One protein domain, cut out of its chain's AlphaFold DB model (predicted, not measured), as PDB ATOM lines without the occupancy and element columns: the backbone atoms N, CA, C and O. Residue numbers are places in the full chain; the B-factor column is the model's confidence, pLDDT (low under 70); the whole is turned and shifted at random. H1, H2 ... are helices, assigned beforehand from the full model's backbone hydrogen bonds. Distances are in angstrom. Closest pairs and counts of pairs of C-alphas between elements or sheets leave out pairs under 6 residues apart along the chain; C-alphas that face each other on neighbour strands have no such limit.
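This is residues 98 to 188 of the 191 residues of an uncharacterized protein of Methylobacterium sp. Leaf399 (UniProt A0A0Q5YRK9). A compact knot of short helices, H1 to H5, is gathered round H4 in the core, and one long helix, H6, runs past one side of it. Residues 179 to 188, of which 179 to 187 belong to H6, stick out as an arm, while H3 is on the side of H2 and H4 away from H6. The printed part has 91 residues with six named helices, H1 to H6 in order along it, and no named strand; the class is all helix. The whole is compact, with a radius of gyration of the C-alphas of 13.1 A, and its C-alphas span 42 by 29 by 21 A.

H1 is residues 98 to 105, 10.8 A from first to last C-alpha, and begins with C-alpha 98 at (164.467, 193.177, 101.521). H2 is residues 108 to 116, 12.4 A long. H3, residues 121 to 132, is 16.0 A long. H4, residues 137 to 149, measures 18.0 A and begins with C-alpha 137 at (165.552, 183.550, 85.840). H5 is residues 154 to 158, 7.9 A. H6, residues 161 to 187, is the longest at 39.0 A and ends with C-alpha 187 at (168.343, 158.618, 99.339).

H4 is the hub, touching the five other helices. It touches H1 with residues 138 to 142 alone, closest at the C-alphas of Cys 105 and Ala 138, 5.3 A apart, at a steep tilt of 53 degrees, opposite ways. H2 and H4 touch at a steep tilt of 60 degrees, the same way, with the C-alphas of Ala 111 and Ala 141 closest at 6.1 A. H3 and H4 touch, closest at the C-alphas of Thr 128 and Phe 144, 5.9 A, and are only just about perpendicular at 70.1 degrees. H4 and H6 touch at a steep tilt of 46 degrees, opposite ways, with the C-alphas of Cys 149 and Ala 163 closest at 4.6 A. H5 and H6 touch only at the corner by their link, closest at the C-alphas of Ile 157 and Ala 163, 5.1 A. H6 touches H2 with residues 174 to 178 alone, about perpendicular at 85 degrees; the C-alphas of Phe 113 and Phe 174 are closest at 6.5 A. H3 and H6 are apart. Each O i to N i+4 pair is within hydrogen-bond range in H1, H2, H3, H4 and H6; in H5 it is 0 of 1, beside 2 of 2 O i to N i+3 pairs.

The C-alphas of Thr 159 and Gly 188 are the two farthest apart, 42.7 A. Without residues 179 to 188, which stand free, the body spans 29 by 27 by 20 A. The printed part has no cut, the five links between helices are tight, and no printed residue is under 70 in pLDDT.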
ATOM      1  N   ALA A  98     164.220 192.804 102.915       93.81
ATOM      2  CA  ALA A  98     164.467 193.177 101.521       93.81
ATOM      3  C   ALA A  98     165.747 192.533 100.951       93.81
ATOM      4  O   ALA A  98     165.771 192.118  99.792       93.81
ATOM      5  N   SER A  99     166.795 192.409 101.772       95.19
ATOM      6  CA  SER A  99     168.039 191.733 101.395       95.19
ATOM      7  C   SER A  99     167.839 190.225 101.264       95.19
ATOM      8  O   SER A  99     168.328 189.638 100.306       95.19
ATOM      9  N   LYS A 100     167.078 189.602 102.175       96.25
ATOM     10  CA  LYS A 100     166.733 188.173 102.081       96.25
ATOM     11  C   LYS A 100     165.946 187.862 100.807       96.25
ATOM     12  O   LYS A 100     166.295 186.917 100.111       96.25
ATOM     13  N   VAL A 101     164.950 188.686 100.473       96.81
ATOM     14  CA  VAL A 101     164.176 188.564  99.225       96.81
ATOM     15  C   VAL A 101     165.101 188.654  98.015       96.81
ATOM     16  O   VAL A 101     165.053 187.801  97.136       96.81
ATOM     17  N   ALA A 102     165.972 189.666  97.971       96.00
ATOM     18  CA  ALA A 102     166.879 189.859  96.843       96.00
ATOM     19  C   ALA A 102     167.838 188.675  96.650       96.00
ATOM     20  O   ALA A 102     168.014 188.233  95.519       96.00
ATOM     21  N   LEU A 103     168.413 188.155  97.739       96.94
ATOM     22  CA  LEU A 103     169.277 186.973  97.697       96.94
ATOM     23  C   LEU A 103     168.512 185.733  97.230       96.94
ATOM     24  O   LEU A 103     169.021 184.978  96.411       96.94
ATOM     25  N   ARG A 104     167.272 185.546  97.694       97.06
ATOM     26  CA  ARG A 104     166.437 184.417  97.278       97.06
ATOM     27  C   ARG A 104     166.092 184.469  95.792       97.06
ATOM     28  O   ARG A 104     166.166 183.447  95.131       97.06
ATOM     29  N   CYS A 105     165.767 185.637  95.240       97.50
ATOM     30  CA  CYS A 105     165.487 185.750  93.804       97.50
ATOM     31  C   CYS A 105     166.709 185.429  92.928       97.50
ATOM     32  O   CYS A 105     166.535 185.129  91.755       97.50
ATOM     33  N   GLN A 106     167.930 185.498  93.467       97.25
ATOM     34  CA  GLN A 106     169.157 185.113  92.760       97.25
ATOM     35  C   GLN A 106     169.482 183.617  92.886       97.25
ATOM     36  O   GLN A 106     170.394 183.137  92.215       97.25
ATOM     37  N   ASP A 107     168.759 182.884  93.732       97.19
ATOM     38  CA  ASP A 107     168.950 181.456  93.944       97.19
ATOM     39  C   ASP A 107     168.312 180.658  92.784       97.19
ATOM     40  O   ASP A 107     167.092 180.716  92.592       97.19
ATOM     41  N   PRO A 108     169.092 179.904  91.988       96.56
ATOM     42  CA  PRO A 108     168.548 179.133  90.872       96.56
ATOM     43  C   PRO A 108     167.583 178.032  91.328       96.56
ATOM     44  O   PRO A 108     166.638 177.713  90.600       96.56
ATOM     45  N   ASP A 109     167.761 177.473  92.531       96.44
ATOM     46  CA  ASP A 109     166.825 176.484  93.065       96.44
ATOM     47  C   ASP A 109     165.471 177.127  93.388       96.44
ATOM     48  O   ASP A 109     164.437 176.479  93.223       96.44
ATOM     49  N   PHE A 110     165.442 178.412  93.755       97.50
ATOM     50  CA  PHE A 110     164.194 179.147  93.954       97.50
ATOM     51  C   PHE A 110     163.429 179.347  92.641       97.50
ATOM     52  O   PHE A 110     162.221 179.126  92.590       97.50
ATOM     53  N   ALA A 111     164.120 179.677  91.546       96.88
ATOM     54  CA  ALA A 111     163.486 179.720  90.227       96.88
ATOM     55  C   ALA A 111     162.976 178.331  89.791       96.88
ATOM     56  O   ALA A 111     161.897 178.214  89.209       96.88
ATOM     57  N   GLY A 112     163.723 177.265  90.100       96.00
ATOM     58  CA  GLY A 112     163.291 175.882  89.886       96.00
ATOM     59  C   GLY A 112     162.026 175.523  90.671       96.00
ATOM     60  O   GLY A 112     161.098 174.946  90.106       96.00
ATOM     61  N   PHE A 113     161.961 175.913  91.942       96.19
ATOM     62  CA  PHE A 113     160.777 175.769  92.787       96.19
ATOM     63  C   PHE A 113     159.557 176.446  92.160       96.19
ATOM     64  O   PHE A 113     158.565 175.776  91.893       96.19
ATOM     65  N   LEU A 114     159.659 177.730  91.807       96.50
ATOM     66  CA  LEU A 114     158.537 178.479  91.229       96.50
ATOM     67  C   LEU A 114     157.995 177.868  89.922       96.50
ATOM     68  O   LEU A 114     156.821 178.042  89.611       96.50
ATOM     69  N   ARG A 115     158.825 177.133  89.170       95.38
ATOM     70  CA  ARG A 115     158.435 176.434  87.930       95.38
ATOM     71  C   ARG A 115     157.770 175.086  88.149       95.38
ATOM     72  O   ARG A 115     156.988 174.653  87.310       95.38
ATOM     73  N   THR A 116     158.175 174.383  89.197       92.31
ATOM     74  CA  THR A 116     157.837 172.967  89.390       92.31
ATOM     75  C   THR A 116     156.778 172.761  90.454       92.31
ATOM     76  O   THR A 116     156.180 171.690  90.518       92.31
ATOM     77  N   ASP A 117     156.540 173.775  91.279       84.06
ATOM     78  CA  ASP A 117     155.665 173.647  92.421       84.06
ATOM     79  C   ASP A 117     154.181 173.487  92.007       84.06
ATOM     80  O   ASP A 117     153.647 174.305  91.241       84.06
ATOM     81  N   PRO A 118     153.494 172.442  92.507       71.94
ATOM     82  CA  PRO A 118     152.108 172.146  92.157       71.94
ATOM     83  C   PRO A 118     151.090 173.085  92.821       71.94
ATOM     84  O   PRO A 118     149.918 173.048  92.450       71.94
ATOM     85  N   SER A 119     151.497 173.959  93.750       77.50
ATOM     86  CA  SER A 119     150.602 174.849  94.515       77.50
ATOM     87  C   SER A 119     150.049 176.025  93.696       77.50
ATOM     88  O   SER A 119     149.426 176.934  94.237       77.50
ATOM     89  N   GLY A 120     150.271 176.026  92.377       84.88
ATOM     90  CA  GLY A 120     149.813 177.063  91.451       84.88
ATOM     91  C   GLY A 120     150.879 178.096  91.082       84.88
ATOM     92  O   GLY A 120     150.646 178.891  90.166       84.88
ATOM     93  N   PHE A 121     152.065 178.058  91.705       91.50
ATOM     94  CA  PHE A 121     153.167 178.961  91.360       91.50
ATOM     95  C   PHE A 121     153.627 178.793  89.913       91.50
ATOM     96  O   PHE A 121     153.853 179.799  89.247       91.50
ATOM     97  N   ALA A 122     153.640 177.566  89.383       92.56
ATOM     98  CA  ALA A 122     154.032 177.303  87.998       92.56
ATOM     99  C   ALA A 122     153.181 178.080  86.971       92.56
ATOM    100  O   ALA A 122     153.704 178.636  86.004       92.56
ATOM    101  N   MET A 123     151.865 178.179  87.192       92.38
ATOM    102  CA  MET A 123     150.980 178.916  86.282       92.38
ATOM    103  C   MET A 123     151.237 180.424  86.332       92.38
ATOM    104  O   MET A 123     151.304 181.082  85.289       92.38
ATOM    105  N   GLU A 124     151.390 180.982  87.533       94.06
ATOM    106  CA  GLU A 124     151.648 182.415  87.698       94.06
ATOM    107  C   GLU A 124     153.085 182.783  87.281       94.06
ATOM    108  O   GLU A 124     153.324 183.882  86.772       94.06
ATOM    109  N   TRP A 125     154.030 181.843  87.384       94.50
ATOM    110  CA  TRP A 125     155.381 181.957  86.843       94.50
ATOM    111  C   TRP A 125     155.345 182.123  85.324       94.50
ATOM    112  O   TRP A 125     155.879 183.102  84.804       94.50
ATOM    113  N   GLU A 126     154.647 181.243  84.604       95.06
ATOM    114  CA  GLU A 126     154.525 181.338  83.143       95.06
ATOM    115  C   GLU A 126     153.767 182.592  82.689       95.06
ATOM    116  O   GLU A 126     154.051 183.161  81.629       95.06
ATOM    117  N   ARG A 127     152.809 183.071  83.491       95.25
ATOM    118  CA  ARG A 127     152.163 184.367  83.252       95.25
ATOM    119  C   ARG A 127     153.156 185.517  83.420       95.25
ATOM    120  O   ARG A 127     153.213 186.398  82.566       95.25
ATOM    121  N   THR A 128     153.948 185.499  84.486       94.69
ATOM    122  CA  THR A 128     154.961 186.526  84.762       94.69
ATOM    123  C   THR A 128     156.026 186.548  83.672       94.69
ATOM    124  O   THR A 128     156.336 187.611  83.140       94.69
ATOM    125  N   LYS A 129     156.520 185.376  83.262       95.19
ATOM    126  CA  LYS A 129     157.499 185.225  82.182       95.19
ATOM    127  C   LYS A 129     157.000 185.832  80.868       95.19
ATOM    128  O   LYS A 129     157.741 186.550  80.208       95.19
ATOM    129  N   ARG A 130     155.722 185.633  80.522       95.50
ATOM    130  CA  ARG A 130     155.104 186.257  79.337       95.50
ATOM    131  C   ARG A 130     155.063 187.784  79.394       95.50
ATOM    132  O   ARG A 130     155.195 188.421  78.358       95.50
ATOM    133  N   ILE A 131     154.873 188.365  80.578       94.12
ATOM    134  CA  ILE A 131     154.827 189.824  80.762       94.12
ATOM    135  C   ILE A 131     156.233 190.426  80.690       94.12
ATOM    136  O   ILE A 131     156.432 191.483  80.099       94.12
ATOM    137  N   VAL A 132     157.201 189.760  81.317       92.94
ATOM    138  CA  VAL A 132     158.570 190.261  81.480       92.94
ATOM    139  C   VAL A 132     159.430 190.016  80.227       92.94
ATOM    140  O   VAL A 132     160.370 190.774  79.979       92.94
ATOM    141  N   GLY A 133     159.082 189.013  79.414       93.69
ATOM    142  CA  GLY A 133     159.778 188.649  78.178       93.69
ATOM    143  C   GLY A 133     160.978 187.724  78.405       93.69
ATOM    144  O   GLY A 133     161.083 187.052  79.432       93.69
ATOM    145  N   GLU A 134     161.898 187.682  77.437       85.38
ATOM    146  CA  GLU A 134     163.170 186.952  77.554       85.38
ATOM    147  C   GLU A 134     164.119 187.690  78.510       85.38
ATOM    148  O   GLU A 134     164.952 188.509  78.119       85.38
ATOM    149  N   ARG A 135     163.951 187.424  79.805       91.44
ATOM    150  CA  ARG A 135     164.834 187.878  80.883       91.44
ATOM    151  C   ARG A 135     165.477 186.691  81.580       91.44
ATOM    152  O   ARG A 135     165.086 185.542  81.380       91.44
ATOM    153  N   SER A 136     166.460 186.986  82.423       95.94
ATOM    154  CA  SER A 136     167.063 185.972  83.281       95.94
ATOM    155  C   SER A 136     166.052 185.396  84.285       95.94
ATOM    156  O   SER A 136     165.036 186.015  84.625       95.94
ATOM    157  N   ASP A 137     166.358 184.210  84.808       95.25
ATOM    158  CA  ASP A 137     165.552 183.550  85.840       95.25
ATOM    159  C   ASP A 137     165.432 184.410  87.100       95.25
ATOM    160  O   ASP A 137     164.355 184.497  87.686       95.25
ATOM    161  N   ALA A 138     166.509 185.108  87.468       96.50
ATOM    162  CA  ALA A 138     166.532 185.973  88.639       96.50
ATOM    163  C   ALA A 138     165.621 187.200  88.488       96.50
ATOM    164  O   ALA A 138     164.887 187.560  89.411       96.50
ATOM    165  N   GLU A 139     165.623 187.830  87.310       96.38
ATOM    166  CA  GLU A 139     164.726 188.950  87.004       96.38
ATOM    167  C   GLU A 139     163.261 188.498  86.966       96.38
ATOM    168  O   GLU A 139     162.380 189.196  87.474       96.38
ATOM    169  N   THR A 140     163.004 187.306  86.420       96.81
ATOM    170  CA  THR A 140     161.658 186.718  86.381       96.81
ATOM    171  C   THR A 140     161.162 186.378  87.788       96.81
ATOM    172  O   THR A 140     160.027 186.709  88.128       96.81
ATOM    173  N   ALA A 141     162.016 185.804  88.641       97.38
ATOM    174  CA  ALA A 141     161.707 185.534  90.044       97.38
ATOM    175  C   ALA A 141     161.437 186.817  90.833       97.38
ATOM    176  O   ALA A 141     160.484 186.879  91.607       97.38
ATOM    177  N   GLU A 142     162.212 187.879  90.606       97.44
ATOM    178  CA  GLU A 142     161.930 189.181  91.208       97.44
ATOM    179  C   GLU A 142     160.566 189.739  90.784       97.44
ATOM    180  O   GLU A 142     159.802 190.193  91.640       97.44
ATOM    181  N   ALA A 143     160.252 189.716  89.488       97.12
ATOM    182  CA  ALA A 143     158.964 190.181  88.988       97.12
ATOM    183  C   ALA A 143     157.800 189.348  89.547       97.12
ATOM    184  O   ALA A 143     156.768 189.906  89.924       97.12
ATOM    185  N   PHE A 144     157.995 188.034  89.663       97.25
ATOM    186  CA  PHE A 144     157.020 187.118  90.240       97.25
ATOM    187  C   PHE A 144     156.742 187.465  91.702       97.25
ATOM    188  O   PHE A 144     155.590 187.667  92.071       97.25
ATOM    189  N   VAL A 145     157.787 187.603  92.527       97.62
ATOM    190  CA  VAL A 145     157.642 187.907  93.959       97.62
ATOM    191  C   VAL A 145     156.929 189.241  94.169       97.62
ATOM    192  O   VAL A 145     156.028 189.321  95.003       97.62
ATOM    193  N   LYS A 146     157.284 190.274  93.396       97.69
ATOM    194  CA  LYS A 146     156.613 191.585  93.429       97.69
ATOM    195  C   LYS A 146     155.119 191.461  93.152       97.69
ATOM    196  O   LYS A 146     154.302 191.911  93.948       97.69
ATOM    197  N   ARG A 147     154.775 190.785  92.055       96.56
ATOM    198  CA  ARG A 147     153.391 190.579  91.626       96.56
ATOM    199  C   ARG A 147     152.599 189.747  92.633       96.56
ATOM    200  O   ARG A 147     151.495 190.138  92.992       96.56
ATOM    201  N   TRP A 148     153.173 188.647  93.113       96.06
ATOM    202  CA  TRP A 148     152.548 187.767  94.100       96.06
ATOM    203  C   TRP A 148     152.290 188.481  95.428       96.06
ATOM    204  O   TRP A 148     151.220 188.345  96.011       96.06
ATOM    205  N   CYS A 149     153.255 189.275  95.896       97.19
ATOM    206  CA  CYS A 149     153.126 190.025  97.143       97.19
ATOM    207  C   CYS A 149     152.326 191.331  96.984       97.19
ATOM    208  O   CYS A 149     152.083 191.998  97.985       97.19
ATOM    209  N   GLY A 150     151.932 191.710  95.762       97.38
ATOM    210  CA  GLY A 150     151.184 192.940  95.490       97.38
ATOM    211  C   GLY A 150     151.991 194.228  95.694       97.38
ATOM    212  O   GLY A 150     151.421 195.238  96.092       97.38
ATOM    213  N   VAL A 151     153.306 194.203  95.449       97.94
ATOM    214  CA  VAL A 151     154.207 195.347  95.669       97.94
ATOM    215  C   VAL A 151     155.007 195.714  94.422       97.94
ATOM    216  O   VAL A 151     155.405 194.857  93.640       97.94
ATOM    217  N   GLU A 152     155.341 196.996  94.283       96.50
ATOM    218  CA  GLU A 152     156.157 197.501  93.169       96.50
ATOM    219  C   GLU A 152     157.664 197.330  93.424       96.50
ATOM    220  O   GLU A 152     158.458 197.056  92.513       96.50
ATOM    221  N   ARG A 153     158.107 197.489  94.680       96.25
ATOM    222  CA  ARG A 153     159.528 197.419  95.053       96.25
ATOM    223  C   ARG A 153     159.748 196.366  96.132       96.25
ATOM    224  O   ARG A 153     159.004 196.272  97.097       96.25
ATOM    225  N   LYS A 154     160.866 195.633  96.040       95.19
ATOM    226  CA  LYS A 154     161.255 194.595  97.024       95.19
ATOM    227  C   LYS A 154     161.312 195.112  98.464       95.19
ATOM    228  O   LYS A 154     161.035 194.371  99.398       95.19
ATOM    229  N   ARG A 155     161.694 196.380  98.648       94.81
ATOM    230  CA  ARG A 155     161.765 197.007  99.974       94.81
ATOM    231  C   ARG A 155     160.391 197.176 100.624       94.81
ATOM    232  O   ARG A 155     160.328 197.188 101.846       94.81
ATOM    233  N   ASP A 156     159.330 197.259  99.823       97.19
ATOM    234  CA  ASP A 156     157.975 197.504 100.311       97.19
ATOM    235  C   ASP A 156     157.407 196.242 100.997       97.19
ATOM    236  O   ASP A 156     156.582 196.351 101.897       97.19
ATOM    237  N   ILE A 157     157.956 195.053 100.698       97.12
ATOM    238  CA  ILE A 157     157.671 193.791 101.414       97.12
ATOM    239  C   ILE A 157     157.999 193.904 102.909       97.12
ATOM    240  O   ILE A 157     157.395 193.228 103.729       97.12
ATOM    241  N   ALA A 158     158.979 194.731 103.286       94.75
ATOM    242  CA  ALA A 158     159.346 194.903 104.690       94.75
ATOM    243  C   ALA A 158     158.406 195.856 105.447       94.75
ATOM    244  O   ALA A 158     158.451 195.878 106.673       94.75
ATOM    245  N   THR A 159     157.613 196.658 104.732       94.81
ATOM    246  CA  THR A 159     156.750 197.700 105.308       94.81
ATOM    247  C   THR A 159     155.263 197.386 105.193       94.81
ATOM    248  O   THR A 159     154.483 197.933 105.961       94.81
ATOM    249  N   ASP A 160     154.865 196.540 104.242       97.62
ATOM    250  CA  ASP A 160     153.490 196.070 104.074       97.62
ATOM    251  C   ASP A 160     153.320 194.700 104.748       97.62
ATOM    252  O   ASP A 160     153.946 193.713 104.353       97.62
ATOM    253  N   ASP A 161     152.472 194.632 105.777       97.56
ATOM    254  CA  ASP A 161     152.259 193.419 106.576       97.56
ATOM    255  C   ASP A 161     151.673 192.257 105.764       97.56
ATOM    256  O   ASP A 161     152.005 191.091 106.005       97.56
ATOM    257  N   ASN A 162     150.816 192.548 104.782       97.94
ATOM    258  CA  ASN A 162     150.233 191.514 103.940       97.94
ATOM    259  C   ASN A 162     151.268 190.981 102.943       97.94
ATOM    260  O   ASN A 162     151.401 189.763 102.802       97.94
ATOM    261  N   ALA A 163     152.049 191.865 102.317       97.75
ATOM    262  CA  ALA A 163     153.167 191.471 101.464       97.75
ATOM    263  C   ALA A 163     154.196 190.640 102.246       97.75
ATOM    264  O   ALA A 163     154.658 189.604 101.766       97.75
ATOM    265  N   LEU A 164     154.510 191.041 103.484       97.75
ATOM    266  CA  LEU A 164     155.413 190.308 104.368       97.75
ATOM    267  C   LEU A 164     154.879 188.914 104.709       97.75
ATOM    268  O   LEU A 164     155.646 187.948 104.732       97.75
ATOM    269  N   ARG A 165     153.575 188.796 104.984       97.88
ATOM    270  CA  ARG A 165     152.912 187.515 105.254       97.88
ATOM    271  C   ARG A 165     152.997 186.585 104.043       97.88
ATOM    272  O   ARG A 165     153.440 185.451 104.204       97.88
ATOM    273  N   LEU A 166     152.634 187.074 102.855       96.94
ATOM    274  CA  LEU A 166     152.688 186.312 101.599       96.94
ATOM    275  C   LEU A 166     154.117 185.878 101.254       96.94
ATOM    276  O   LEU A 166     154.343 184.734 100.865       96.94
ATOM    277  N   TRP A 167     155.094 186.763 101.456       97.44
ATOM    278  CA  TRP A 167     156.506 186.435 101.290       97.44
ATOM    279  C   TRP A 167     156.954 185.308 102.230       97.44
ATOM    280  O   TRP A 167     157.612 184.367 101.795       97.44
ATOM    281  N   ARG A 168     156.607 185.383 103.521       97.06
ATOM    282  CA  ARG A 168     156.990 184.359 104.511       97.06
ATOM    283  C   ARG A 168     156.363 183.002 104.219       97.06
ATOM    284  O   ARG A 168     157.003 181.986 104.466       97.06
ATOM    285  N   GLU A 169     155.131 182.994 103.727       96.19
ATOM    286  CA  GLU A 169     154.451 181.785 103.265       96.19
ATOM    287  C   GLU A 169     155.206 181.152 102.089       96.19
ATOM    288  O   GLU A 169     155.645 180.013 102.205       96.19
ATOM    289  N   MET A 170     155.507 181.930 101.047       96.25
ATOM    290  CA  MET A 170     156.287 181.457  99.898       96.25
ATOM    291  C   MET A 170     157.696 180.972 100.279       96.25
ATOM    292  O   MET A 170     158.141 179.930  99.803       96.25
ATOM    293  N   ASP A 171     158.416 181.705 101.138       96.81
ATOM    294  CA  ASP A 171     159.763 181.314 101.578       96.81
ATOM    295  C   ASP A 171     159.722 180.025 102.410       96.81
ATOM    296  O   ASP A 171     160.584 179.164 102.247       96.81
ATOM    297  N   ARG A 172     158.696 179.841 103.253       96.06
ATOM    298  CA  ARG A 172     158.482 178.590 103.994       96.06
ATOM    299  C   ARG A 172     158.244 177.416 103.046       96.06
ATOM    300  O   ARG A 172     158.859 176.369 103.239       96.06
ATOM    301  N   ASP A 173     157.393 177.592 102.043       95.38
ATOM    302  CA  ASP A 173     157.059 176.533 101.086       95.38
ATOM    303  C   ASP A 173     158.293 176.155 100.249       95.38
ATOM    304  O   ASP A 173     158.612 174.974 100.095       95.38
ATOM    305  N   PHE A 174     159.092 177.150  99.847       96.12
ATOM    306  CA  PHE A 174     160.394 176.916  99.224       96.12
ATOM    307  C   PHE A 174     161.344 176.112 100.125       96.12
ATOM    308  O   PHE A 174     161.975 175.165  99.656       96.12
ATOM    309  N   GLN A 175     161.459 176.448 101.416       95.81
ATOM    310  CA  GLN A 175     162.324 175.703 102.342       95.81
ATOM    311  C   GLN A 175     161.893 174.235 102.481       95.81
ATOM    312  O   GLN A 175     162.744 173.345 102.527       95.81
ATOM    313  N   GLN A 176     160.585 173.963 102.511       94.88
ATOM    314  CA  GLN A 176     160.058 172.596 102.555       94.88
ATOM    315  C   GLN A 176     160.364 171.825 101.264       94.88
ATOM    316  O   GLN A 176     160.815 170.675 101.314       94.88
ATOM    317  N   TRP A 177     160.177 172.465 100.108       94.31
ATOM    318  CA  TRP A 177     160.509 171.892  98.806       94.31
ATOM    319  C   TRP A 177     162.010 171.593  98.674       94.31
ATOM    320  O   TRP A 177     162.396 170.488  98.284       94.31
ATOM    321  N   ALA A 178     162.865 172.540  99.070       94.81
ATOM    322  CA  ALA A 178     164.318 172.393  99.018       94.81
ATOM    323  C   ALA A 178     164.796 171.246  99.923       94.81
ATOM    324  O   ALA A 178     165.588 170.406  99.492       94.81
ATOM    325  N   GLY A 179     164.250 171.148 101.141       95.12
ATOM    326  CA  GLY A 179     164.528 170.038 102.054       95.12
ATOM    327  C   GLY A 179     164.096 168.680 101.491       95.12
ATOM    328  O   GLY A 179     164.826 167.697 101.620       95.12
ATOM    329  N   SER A 180     162.950 168.629 100.807       93.12
ATOM    330  CA  SER A 180     162.443 167.405 100.171       93.12
ATOM    331  C   SER A 180     163.331 166.944  99.011       93.12
ATOM    332  O   SER A 180     163.653 165.757  98.920       93.12
ATOM    333  N   ARG A 181     163.798 167.869  98.158       92.00
ATOM    334  CA  ARG A 181     164.762 167.551  97.088       92.00
ATOM    335  C   ARG A 181     166.093 167.067  97.638       92.00
ATOM    336  O   ARG A 181     166.656 166.117  97.100       92.00
ATOM    337  N   GLU A 182     166.590 167.690  98.699       92.12
ATOM    338  CA  GLU A 182     167.851 167.277  99.307       92.12
ATOM    339  C   GLU A 182     167.745 165.877  99.927       92.12
ATOM    340  O   GLU A 182     168.634 165.042  99.754       92.12
ATOM    341  N   LEU A 183     166.614 165.557 100.564       92.25
ATOM    342  CA  LEU A 183     166.352 164.207 101.064       92.25
ATOM    343  C   LEU A 183     166.263 163.172  99.929       92.25
ATOM    344  O   LEU A 183     166.825 162.081 100.048       92.25
ATOM    345  N   ALA A 184     165.607 163.508  98.814       90.69
ATOM    346  CA  ALA A 184     165.540 162.647  97.632       90.69
ATOM    347  C   ALA A 184     166.940 162.385  97.041       90.69
ATOM    348  O   ALA A 184     167.316 161.231  96.825       90.69
ATOM    349  N   ARG A 185     167.766 163.435  96.902       91.00
ATOM    350  CA  ARG A 185     169.169 163.321  96.459       91.00
ATOM    351  C   ARG A 185     169.981 162.399  97.368       91.00
ATOM    352  O   ARG A 185     170.680 161.519  96.875       91.00
ATOM    353  N   ARG A 186     169.856 162.553  98.689       92.44
ATOM    354  CA  ARG A 186     170.580 161.725  99.672       92.44
ATOM    355  C   ARG A 186     170.151 160.262  99.669       92.44
ATOM    356  O   ARG A 186     170.963 159.395  99.969       92.44
ATOM    357  N   THR A 187     168.889 159.985  99.359       95.31
ATOM    358  CA  THR A 187     168.343 158.618  99.339       95.31
ATOM    359  C   THR A 187     168.514 157.922  97.989       95.31
ATOM    360  O   THR A 187     168.118 156.767  97.853       95.31
ATOM    361  N   GLY A 188     169.097 158.596  96.988       90.44
ATOM    362  CA  GLY A 188     169.263 158.055  95.635       90.44
ATOM    363  C   GLY A 188     167.936 157.804  94.912       90.44
ATOM    364  O   GLY A 188     167.916 157.188  93.849       90.44
TER     365      GLY A 188